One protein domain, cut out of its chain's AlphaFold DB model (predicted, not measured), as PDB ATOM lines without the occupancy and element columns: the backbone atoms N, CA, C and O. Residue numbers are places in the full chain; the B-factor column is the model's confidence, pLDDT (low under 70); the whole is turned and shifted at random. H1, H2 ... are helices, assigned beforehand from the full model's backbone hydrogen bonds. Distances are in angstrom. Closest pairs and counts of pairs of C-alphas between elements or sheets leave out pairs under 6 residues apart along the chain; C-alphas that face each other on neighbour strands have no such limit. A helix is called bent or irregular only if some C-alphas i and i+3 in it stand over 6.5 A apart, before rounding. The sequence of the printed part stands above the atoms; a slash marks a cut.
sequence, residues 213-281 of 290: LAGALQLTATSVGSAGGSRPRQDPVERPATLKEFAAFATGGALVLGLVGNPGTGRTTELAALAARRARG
ATOM      1  N   LEU A 213     -33.582  30.688  -0.757       93.81
ATOM      2  CA  LEU A 213     -34.636  30.203  -1.653       93.81
ATOM      3  C   LEU A 213     -34.202  30.264  -3.125       93.81
ATOM      4  O   LEU A 213     -34.351  29.272  -3.835       93.81
ATOM      5  N   ALA A 214     -33.626  31.382  -3.571       93.75
ATOM      6  CA  ALA A 214     -33.132  31.536  -4.939       93.75
ATOM      7  C   ALA A 214     -32.070  30.479  -5.294       93.75
ATOM      8  O   ALA A 214     -32.160  29.828  -6.337       93.75
ATOM      9  N   GLY A 215     -31.108  30.244  -4.397       94.31
ATOM     10  CA  GLY A 215     -30.089  29.206  -4.555       94.31
ATOM     11  C   GLY A 215     -30.687  27.799  -4.585       94.31
ATOM     12  O   GLY A 215     -30.343  26.996  -5.451       94.31
ATOM     13  N   ALA A 216     -31.642  27.499  -3.700       94.06
ATOM     14  CA  ALA A 216     -32.326  26.209  -3.670       94.06
ATOM     15  C   ALA A 216     -33.141  25.956  -4.949       94.06
ATOM     16  O   ALA A 216     -33.102  24.855  -5.501       94.06
ATOM     17  N   LEU A 217     -33.842  26.968  -5.466       91.62
ATOM     18  CA  LEU A 217     -34.551  26.889  -6.745       91.62
ATOM     19  C   LEU A 217     -33.581  26.624  -7.900       91.62
ATOM     20  O   LEU A 217     -33.830  25.736  -8.714       91.62
ATOM     21  N   GLN A 218     -32.444  27.321  -7.933       90.75
ATOM     22  CA  GLN A 218     -31.418  27.110  -8.953       90.75
ATOM     23  C   GLN A 218     -30.815  25.698  -8.897       90.75
ATOM     24  O   GLN A 218     -30.685  25.045  -9.933       90.75
ATOM     25  N   LEU A 219     -30.483  25.198  -7.702       91.19
ATOM     26  CA  LEU A 219     -29.940  23.848  -7.525       91.19
ATOM     27  C   LEU A 219     -30.958  22.780  -7.945       91.19
ATOM     28  O   LEU A 219     -30.632  21.858  -8.695       91.19
ATOM     29  N   THR A 220     -32.209  22.925  -7.507       89.25
ATOM     30  CA  THR A 220     -33.266  21.935  -7.760       89.25
ATOM     31  C   THR A 220     -33.780  21.936  -9.198       89.25
ATOM     32  O   THR A 220     -34.210  20.885  -9.682       89.25
ATOM     33  N   ALA A 221     -33.651  23.049  -9.929       83.94
ATOM     34  CA  ALA A 221     -34.027  23.140 -11.340       83.94
ATOM     35  C   ALA A 221     -33.339  22.078 -12.219       83.94
ATOM     36  O   ALA A 221     -33.952  21.576 -13.164       83.94
ATOM     37  N   THR A 222     -32.105  21.681 -11.887       77.69
ATOM     38  CA  THR A 222     -31.384  20.622 -12.616       77.69
ATOM     39  C   THR A 222     -32.059  19.254 -12.482       77.69
ATOM     40  O   THR A 222     -32.180  18.536 -13.474       77.69
ATOM     41  N   SER A 223     -32.584  18.917 -11.298       76.38
ATOM     42  CA  SER A 223     -33.306  17.658 -11.066       76.38
ATOM     43  C   SER A 223     -34.627  17.597 -11.841       76.38
ATOM     44  O   SER A 223     -34.938  16.592 -12.477       76.38
ATOM     45  N   VAL A 224     -35.371  18.710 -11.886       71.19
ATOM     46  CA  VAL A 224     -36.637  18.810 -12.629       71.19
ATOM     47  C   VAL A 224     -36.404  18.747 -14.142       71.19
ATOM     48  O   VAL A 224     -37.239  18.210 -14.868       71.19
ATOM     49  N   GLY A 225     -35.260  19.236 -14.633       66.62
ATOM     50  CA  GLY A 225     -34.862  19.087 -16.036       66.62
ATOM     51  C   GLY A 225     -34.766  17.621 -16.481       66.62
ATOM     52  O   GLY A 225     -35.175  17.292 -17.593       66.62
ATOM     53  N   SER A 226     -34.318  16.732 -15.592       63.66
ATOM     54  CA  SER A 226     -34.233  15.285 -15.845       63.66
ATOM     55  C   SER A 226     -35.595  14.578 -15.823       63.66
ATOM     56  O   SER A 226     -35.757  13.542 -16.467       63.66
ATOM     57  N   ALA A 227     -36.595  15.145 -15.141       59.41
ATOM     58  CA  ALA A 227     -37.949  14.589 -15.051       59.41
ATOM     59  C   ALA A 227     -38.699  14.573 -16.396       59.41
ATOM     60  O   ALA A 227     -39.635  13.796 -16.585       59.41
ATOM     61  N   GLY A 228     -38.314  15.459 -17.322       56.38
ATOM     62  CA  GLY A 228     -39.045  15.712 -18.566       56.38
ATOM     63  C   GLY A 228     -38.862  14.672 -19.675       56.38
ATOM     64  O   GLY A 228     -39.650  14.682 -20.618       56.38
ATOM     65  N   GLY A 229     -37.863  13.784 -19.590       57.88
ATOM     66  CA  GLY A 229     -37.510  12.882 -20.696       57.88
ATOM     67  C   GLY A 229     -37.282  13.618 -22.032       57.88
ATOM     68  O   GLY A 229     -37.115  14.838 -22.077       57.88
ATOM     69  N   SER A 230     -37.273  12.884 -23.152       55.78
ATOM     70  CA  SER A 230     -37.317  13.512 -24.480       55.78
ATOM     71  C   SER A 230     -38.590  14.344 -24.616       55.78
ATOM     72  O   SER A 230     -39.678  13.866 -24.296       55.78
ATOM     73  N   ARG A 231     -38.443  15.574 -25.126       58.47
ATOM     74  CA  ARG A 231     -39.531  16.534 -25.346       58.47
ATOM     75  C   ARG A 231     -40.757  15.815 -25.942       58.47
ATOM     76  O   ARG A 231     -40.607  15.159 -26.978       58.47
ATOM     77  N   PRO A 232     -41.933  15.872 -25.292       58.47
ATOM     78  CA  PRO A 232     -43.063  15.058 -25.709       58.47
ATOM     79  C   PRO A 232     -43.486  15.455 -27.127       58.47
ATOM     80  O   PRO A 232     -43.499  16.630 -27.487       58.47
ATOM     81  N   ARG A 233     -43.799  14.451 -27.955       57.19
ATOM     82  CA  ARG A 233     -44.185  14.644 -29.366       57.19
ATOM     83  C   ARG A 233     -45.543  15.352 -29.512       57.19
ATOM     84  O   ARG A 233     -45.885  15.776 -30.611       57.19
ATOM     85  N   GLN A 234     -46.301  15.450 -28.419       64.62
ATOM     86  CA  GLN A 234     -47.591  16.125 -28.295       64.62
ATOM     87  C   GLN A 234     -47.681  16.811 -26.929       64.62
ATOM     88  O   GLN A 234     -47.102  16.320 -25.957       64.62
ATOM     89  N   ASP A 235     -48.429  17.908 -26.851       67.44
ATOM     90  CA  ASP A 235     -48.667  18.590 -25.582       67.44
ATOM     91  C   ASP A 235     -49.490  17.701 -24.630       67.44
ATOM     92  O   ASP A 235     -50.453  17.055 -25.062       67.44
ATOM     93  N   PRO A 236     -49.128  17.627 -23.335       69.81
ATOM     94  CA  PRO A 236     -49.919  16.912 -22.344       69.81
ATOM     95  C   PRO A 236     -51.354  17.443 -22.271       69.81
ATOM     96  O   PRO A 236     -51.575  18.651 -22.209       69.81
ATOM     97  N   VAL A 237     -52.331  16.535 -22.220       80.56
ATOM     98  CA  VAL A 237     -53.737  16.898 -21.998       80.56
ATOM     99  C   VAL A 237     -53.947  17.205 -20.521       80.56
ATOM    100  O   VAL A 237     -53.712  16.351 -19.668       80.56
ATOM    101  N   GLU A 238     -54.422  18.412 -20.237       77.38
ATOM    102  CA  GLU A 238     -54.703  18.877 -18.885       77.38
ATOM    103  C   GLU A 238     -55.857  18.093 -18.238       77.38
ATOM    104  O   GLU A 238     -56.888  17.834 -18.864       77.38
ATOM    105  N   ARG A 239     -55.688  17.709 -16.966       87.19
ATOM    106  CA  ARG A 239     -56.670  16.927 -16.199       87.19
ATOM    107  C   ARG A 239     -57.197  17.740 -15.016       87.19
ATOM    108  O   ARG A 239     -56.560  17.745 -13.960       87.19
ATOM    109  N   PRO A 240     -58.373  18.382 -15.134       87.88
ATOM    110  CA  PRO A 240     -58.873  19.310 -14.116       87.88
ATOM    111  C   PRO A 240     -59.008  18.699 -12.715       87.88
ATOM    112  O   PRO A 240     -58.686  19.349 -11.724       87.88
ATOM    113  N   ALA A 241     -59.434  17.434 -12.618       89.56
ATOM    114  CA  ALA A 241     -59.543  16.740 -11.334       89.56
ATOM    115  C   ALA A 241     -58.171  16.565 -10.663       89.56
ATOM    116  O   ALA A 241     -58.008  16.891  -9.492       89.56
ATOM    117  N   THR A 242     -57.164  16.124 -11.420       90.62
ATOM    118  CA  THR A 242     -55.789  15.967 -10.926       90.62
ATOM    119  C   THR A 242     -55.192  17.309 -10.506       90.62
ATOM    120  O   THR A 242     -54.571  17.400  -9.451       90.62
ATOM    121  N   LEU A 243     -55.431  18.370 -11.279       89.50
ATOM    122  CA  LEU A 243     -54.988  19.716 -10.921       89.50
ATOM    123  C   LEU A 243     -55.618  20.233  -9.632       89.50
ATOM    124  O   LEU A 243     -54.923  20.853  -8.831       89.50
ATOM    125  N   LYS A 244     -56.909  19.966  -9.419       91.75
ATOM    126  CA  LYS A 244     -57.600  20.348  -8.187       91.75
ATOM    127  C   LYS A 244     -56.970  19.673  -6.967       91.75
ATOM    128  O   LYS A 244     -56.697  20.354  -5.983       91.75
ATOM    129  N   GLU A 245     -56.682  18.375  -7.054       93.94
ATOM    130  CA  GLU A 245     -56.004  17.636  -5.978       93.94
ATOM    131  C   GLU A 245     -54.573  18.145  -5.748       93.94
ATOM    132  O   GLU A 245     -54.139  18.305  -4.611       93.94
ATOM    133  N   PHE A 246     -53.843  18.479  -6.815       92.50
ATOM    134  CA  PHE A 246     -52.511  19.077  -6.702       92.50
ATOM    135  C   PHE A 246     -52.526  20.454  -6.037       92.50
ATOM    136  O   PHE A 246     -51.654  20.738  -5.217       92.50
ATOM    137  N   ALA A 247     -53.500  21.300  -6.372       90.25
ATOM    138  CA  ALA A 247     -53.671  22.598  -5.732       90.25
ATOM    139  C   ALA A 247     -54.013  22.429  -4.245       90.25
ATOM    140  O   ALA A 247     -53.358  23.037  -3.403       90.25
ATOM    141  N   ALA A 248     -54.957  21.538  -3.925       91.94
ATOM    142  CA  ALA A 248     -55.330  21.223  -2.548       91.94
ATOM    143  C   ALA A 248     -54.144  20.685  -1.735       91.94
ATOM    144  O   ALA A 248     -53.962  21.081  -0.586       91.94
ATOM    145  N   PHE A 249     -53.308  19.830  -2.333       91.50
ATOM    146  CA  PHE A 249     -52.078  19.345  -1.714       91.50
ATOM    147  C   PHE A 249     -51.072  20.475  -1.468       91.50
ATOM    148  O   PHE A 249     -50.521  20.572  -0.379       91.50
ATOM    149  N   ALA A 250     -50.854  21.352  -2.453       87.81
ATOM    150  CA  ALA A 250     -49.882  22.437  -2.346       87.81
ATOM    151  C   ALA A 250     -50.240  23.476  -1.269       87.81
ATOM    152  O   ALA A 250     -49.332  24.056  -0.680       87.81
ATOM    153  N   THR A 251     -51.533  23.701  -1.016       89.31
ATOM    154  CA  THR A 251     -52.022  24.637   0.012       89.31
ATOM    155  C   THR A 251     -52.406  23.959   1.331       89.31
ATOM    156  O   THR A 251     -52.751  24.637   2.295       89.31
ATOM    157  N   GLY A 252     -52.440  22.625   1.362       89.75
ATOM    158  CA  GLY A 252     -52.883  21.834   2.506       89.75
ATOM    159  C   GLY A 252     -51.743  21.445   3.451       89.75
ATOM    160  O   GLY A 252     -50.570  21.654   3.169       89.75
ATOM    161  N   GLY A 253     -52.093  20.822   4.578       90.50
ATOM    162  CA  GLY A 253     -51.121  20.287   5.546       90.50
ATOM    163  C   GLY A 253     -50.649  18.855   5.256       90.50
ATOM    164  O   GLY A 253     -49.962  18.257   6.082       90.50
ATOM    165  N   ALA A 254     -51.061  18.264   4.131       90.62
ATOM    166  CA  ALA A 254     -50.685  16.901   3.775       90.62
ATOM    167  C   ALA A 254     -49.199  16.834   3.392       90.62
ATOM    168  O   ALA A 254     -48.723  17.618   2.578       90.62
ATOM    169  N   LEU A 255     -48.470  15.866   3.954       91.00
ATOM    170  CA  LEU A 255     -47.033  15.697   3.694       91.00
ATOM    171  C   LEU A 255     -46.739  14.794   2.489       91.00
ATOM    172  O   LEU A 255     -45.650  14.847   1.923       91.00
ATOM    173  N   VAL A 256     -47.695  13.944   2.105       91.31
ATOM    174  CA  VAL A 256     -47.534  12.945   1.042       91.31
ATOM    175  C   VAL A 256     -48.743  12.980   0.116       91.31
ATOM    176  O   VAL A 256     -49.883  13.004   0.576       91.31
ATOM    177  N   LEU A 257     -48.480  12.929  -1.189       91.00
ATOM    178  CA  LEU A 257     -49.480  12.810  -2.243       91.00
ATOM    179  C   LEU A 257     -49.174  11.579  -3.100       91.00
ATOM    180  O   LEU A 257     -48.096  11.474  -3.682       91.00
ATOM    181  N   GLY A 258     -50.136  10.664  -3.208       91.06
ATOM    182  CA  GLY A 258     -50.036   9.497  -4.082       91.06
ATOM    183  C   GLY A 258     -50.802   9.701  -5.386       91.06
ATOM    184  O   GLY A 258     -52.025   9.813  -5.362       91.06
ATOM    185  N   LEU A 259     -50.110   9.682  -6.531       91.56
ATOM    186  CA  LEU A 259     -50.761   9.624  -7.843       91.56
ATOM    187  C   LEU A 259     -50.839   8.172  -8.338       91.56
ATOM    188  O   LEU A 259     -49.857   7.599  -8.817       91.56
ATOM    189  N   VAL A 260     -52.026   7.577  -8.231       91.50
ATOM    190  CA  VAL A 260     -52.284   6.170  -8.574       91.50
ATOM    191  C   VAL A 260     -53.028   6.026  -9.902       91.50
ATOM    192  O   VAL A 260     -53.772   6.907 -10.322       91.50
ATOM    193  N   GLY A 261     -52.808   4.906 -10.589       88.06
ATOM    194  CA  GLY A 261     -53.433   4.608 -11.876       88.06
ATOM    195  C   GLY A 261     -52.723   3.475 -12.610       88.06
ATOM    196  O   GLY A 261     -51.581   3.134 -12.290       88.06
ATOM    197  N   ASN A 262     -53.393   2.907 -13.612       90.69
ATOM    198  CA  ASN A 262     -52.836   1.840 -14.444       90.69
ATOM    199  C   ASN A 262     -51.548   2.290 -15.170       90.69
ATOM    200  O   ASN A 262     -51.347   3.491 -15.402       90.69
ATOM    201  N   PRO A 263     -50.664   1.357 -15.569       86.50
ATOM    202  CA  PRO A 263     -49.559   1.664 -16.478       86.50
ATOM    203  C   PRO A 263     -50.046   2.412 -17.733       86.50
ATOM    204  O   PRO A 263     -51.123   2.132 -18.247       86.50
ATOM    205  N   GLY A 264     -49.275   3.398 -18.203       85.12
ATOM    206  CA  GLY A 264     -49.631   4.207 -19.381       85.12
ATOM    207  C   GLY A 264     -50.621   5.356 -19.135       85.12
ATOM    208  O   GLY A 264     -50.881   6.134 -20.043       85.12
ATOM    209  N   THR A 265     -51.124   5.546 -17.911       86.31
ATOM    210  CA  THR A 265     -52.089   6.625 -17.599       86.31
ATOM    211  C   THR A 265     -51.496   8.039 -17.543       86.31
ATOM    212  O   THR A 265     -52.251   8.983 -17.320       86.31
ATOM    213  N   GLY A 266     -50.184   8.214 -17.749       86.38
ATOM    214  CA  GLY A 266     -49.521   9.528 -17.751       86.38
ATOM    215  C   GLY A 266     -49.082  10.048 -16.375       86.38
ATOM    216  O   GLY A 266     -48.810  11.233 -16.238       86.38
ATOM    217  N   ARG A 267     -48.983   9.188 -15.350       88.75
ATOM    218  CA  ARG A 267     -48.612   9.588 -13.973       88.75
ATOM    219  C   ARG A 267     -47.315  10.401 -13.899       88.75
ATOM    220  O   ARG A 267     -47.282  11.451 -13.270       88.75
ATOM    221  N   THR A 268     -46.264   9.942 -14.576       86.44
ATOM    222  CA  THR A 268     -44.978  10.651 -14.638       86.44
ATOM    223  C   THR A 268     -45.121  12.020 -15.298       86.44
ATOM    224  O   THR A 268     -44.538  12.984 -14.821       86.44
ATOM    225  N   THR A 269     -45.943  12.126 -16.346       86.25
ATOM    226  CA  THR A 269     -46.232  13.393 -17.032       86.25
ATOM    227  C   THR A 269     -46.923  14.386 -16.100       86.25
ATOM    228  O   THR A 269     -46.511  15.540 -16.028       86.25
ATOM    229  N   GLU A 270     -47.920  13.937 -15.335       89.06
ATOM    230  CA  GLU A 270     -48.626  14.775 -14.358       89.06
ATOM    231  C   GLU A 270     -47.710  15.236 -13.213       89.06
ATOM    232  O   GLU A 270     -47.730  16.410 -12.837       89.06
ATOM    233  N   LEU A 271     -46.860  14.345 -12.689       89.19
ATOM    234  CA  LEU A 271     -45.881  14.691 -11.652       89.19
ATOM    235  C   LEU A 271     -44.798  15.644 -12.179       89.19
ATOM    236  O   LEU A 271     -44.437  16.593 -11.486       89.19
ATOM    237  N   ALA A 272     -44.311  15.445 -13.407       85.62
ATOM    238  CA  ALA A 272     -43.346  16.348 -14.034       85.62
ATOM    239  C   ALA A 272     -43.961  17.736 -14.273       85.62
ATOM    240  O   ALA A 272     -43.315  18.756 -14.027       85.62
ATOM    241  N   ALA A 273     -45.236  17.796 -14.676       85.31
ATOM    242  CA  ALA A 273     -45.973  19.049 -14.805       85.31
ATOM    243  C   ALA A 273     -46.171  19.745 -13.446       85.31
ATOM    244  O   ALA A 273     -46.036  20.966 -13.356       85.31
ATOM    245  N   LEU A 274     -46.442  18.989 -12.376       87.69
ATOM    246  CA  LEU A 274     -46.497  19.527 -11.014       87.69
ATOM    247  C   LEU A 274     -45.144  20.101 -10.581       87.69
ATOM    248  O   LEU A 274     -45.099  21.239 -10.118       87.69
ATOM    249  N   ALA A 275     -44.052  19.361 -10.781       87.06
ATOM    250  CA  ALA A 275     -42.700  19.819 -10.463       87.06
ATOM    251  C   ALA A 275     -42.337  21.100 -11.230       87.06
ATOM    252  O   ALA A 275     -41.847  22.070 -10.652       87.06
ATOM    253  N   ALA A 276     -42.664  21.148 -12.521       82.50
ATOM    254  CA  ALA A 276     -42.475  22.316 -13.369       82.50
ATOM    255  C   ALA A 276     -43.270  23.546 -12.892       82.50
ATOM    256  O   ALA A 276     -42.729  24.653 -12.884       82.50
ATOM    257  N   ARG A 277     -44.534  23.365 -12.483       84.94
ATOM    258  CA  ARG A 277     -45.361  24.445 -11.916       84.94
ATOM    259  C   ARG A 277     -44.814  24.933 -10.582       84.94
ATOM    260  O   ARG A 277     -44.749  26.136 -10.377       84.94
ATOM    261  N   ARG A 278     -44.384  24.029  -9.700       85.38
ATOM    262  CA  ARG A 278     -43.788  24.402  -8.409       85.38
ATOM    263  C   ARG A 278     -42.486  25.173  -8.582       85.38
ATOM    264  O   ARG A 278     -42.261  26.119  -7.847       85.38
ATOM    265  N   ALA A 279     -41.672  24.839  -9.578       81.88
ATOM    266  CA  ALA A 279     -40.422  25.549  -9.836       81.88
ATOM    267  C   ALA A 279     -40.608  26.946 -10.469       81.88
ATOM    268  O   ALA A 279     -39.724  27.786 -10.332       81.88
ATOM    269  N   ARG A 280     -41.713  27.195 -11.192       78.75
ATOM    270  CA  ARG A 280     -41.922  28.420 -12.001       78.75
ATOM    271  C   ARG A 280     -43.199  29.205 -11.676       78.75
ATOM    272  O   ARG A 280     -43.552  30.118 -12.415       78.75
ATOM    273  N   GLY A 281     -43.931  28.805 -10.641       78.56
ATOM    274  CA  GLY A 281     -45.179  29.446 -10.231       78.56
ATOM    275  C   GLY A 281     -44.956  30.825  -9.607       78.56
ATOM    276  O   GLY A 281     -43.822  31.256  -9.421       78.56
TER     277      GLY A 281
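Overview. This is residues 213 to 281 of the 290 residues of a protein of Streptomyces sp. SID1034 (UniProt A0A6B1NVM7). The longest helix, H1, lies beside H3, the two running opposite ways, and H2 sits beyond H3 at a steep angle, so that H3 is in the middle of a flat, loosely joined row of three helices. Two long loops join them: one swings from the end of H1 past H3 to H2, and the other leads from H2 back to H3, with residues 251 to 256 and 260 to 265 sticking out. The printed part has 69 residues with three named helices, in the order H1, H2, H3, and no named strand; the class is all helix. It is only just compact, close to loose, with a radius of gyration of the C-alphas of 13.0 A, and its C-alphas span 36 by 33 by 18 A.

Arrangement. H1, residues 213 to 227, touches H3, residues 267 to 280, with 6 pairs of C-alphas within 8 A. Their closest C-alphas are those of Ala 227 and Ala 272, 5.8 A apart. H1 and H3 run opposite ways at a shallow tilt of 25 degrees, with their centres 12.6 A apart. H2, residues 240 to 251, is close to H3 but not clearly touching it: the closest C-alphas, those of Phe 246 and Leu 274, are 7.4 A apart. H2 and H3 run the same way at a steep tilt of 48 degrees, with their centres 11.8 A apart. H1 and H2 are apart. In H2 and H3 every O i to N i+4 pair is within hydrogen-bond range, while in H1 it is 8 of 11.

Along the chain. H1 runs from Leu 213, with its C-alpha at (-34.636, 30.203, -1.653), to Ala 227, with its C-alpha at (-37.949, 14.589, -15.051), 20.8 A from first to last C-alpha. It is neither bent nor irregular, but only just: C-alphas 219 and 222 are 6.2 A apart. H3 runs from Arg 267 to Arg 280, whose C-alpha is at (-41.922, 28.420, -12.001), and is 20.1 A long. H2, from Pro 240 to Thr 251, measures 16.6 A.

Size, cuts and confidence. The two C-alphas farthest apart, those of Gly 215 and Asn 262, are 36.9 A from each other, and the outline is flat. The printed part has no cut. Both links are long: residues 228 to 239 between H1 and H2, and residues 252 to 266 between H2 and H3. Residues 251 to 256, of which 251 belongs to H2, and residues 260 to 265 stand free. The mean pLDDT of the printed part is 83.1; it is under 70 at residues 225 to 236, of which 225 to 227 belong to H1.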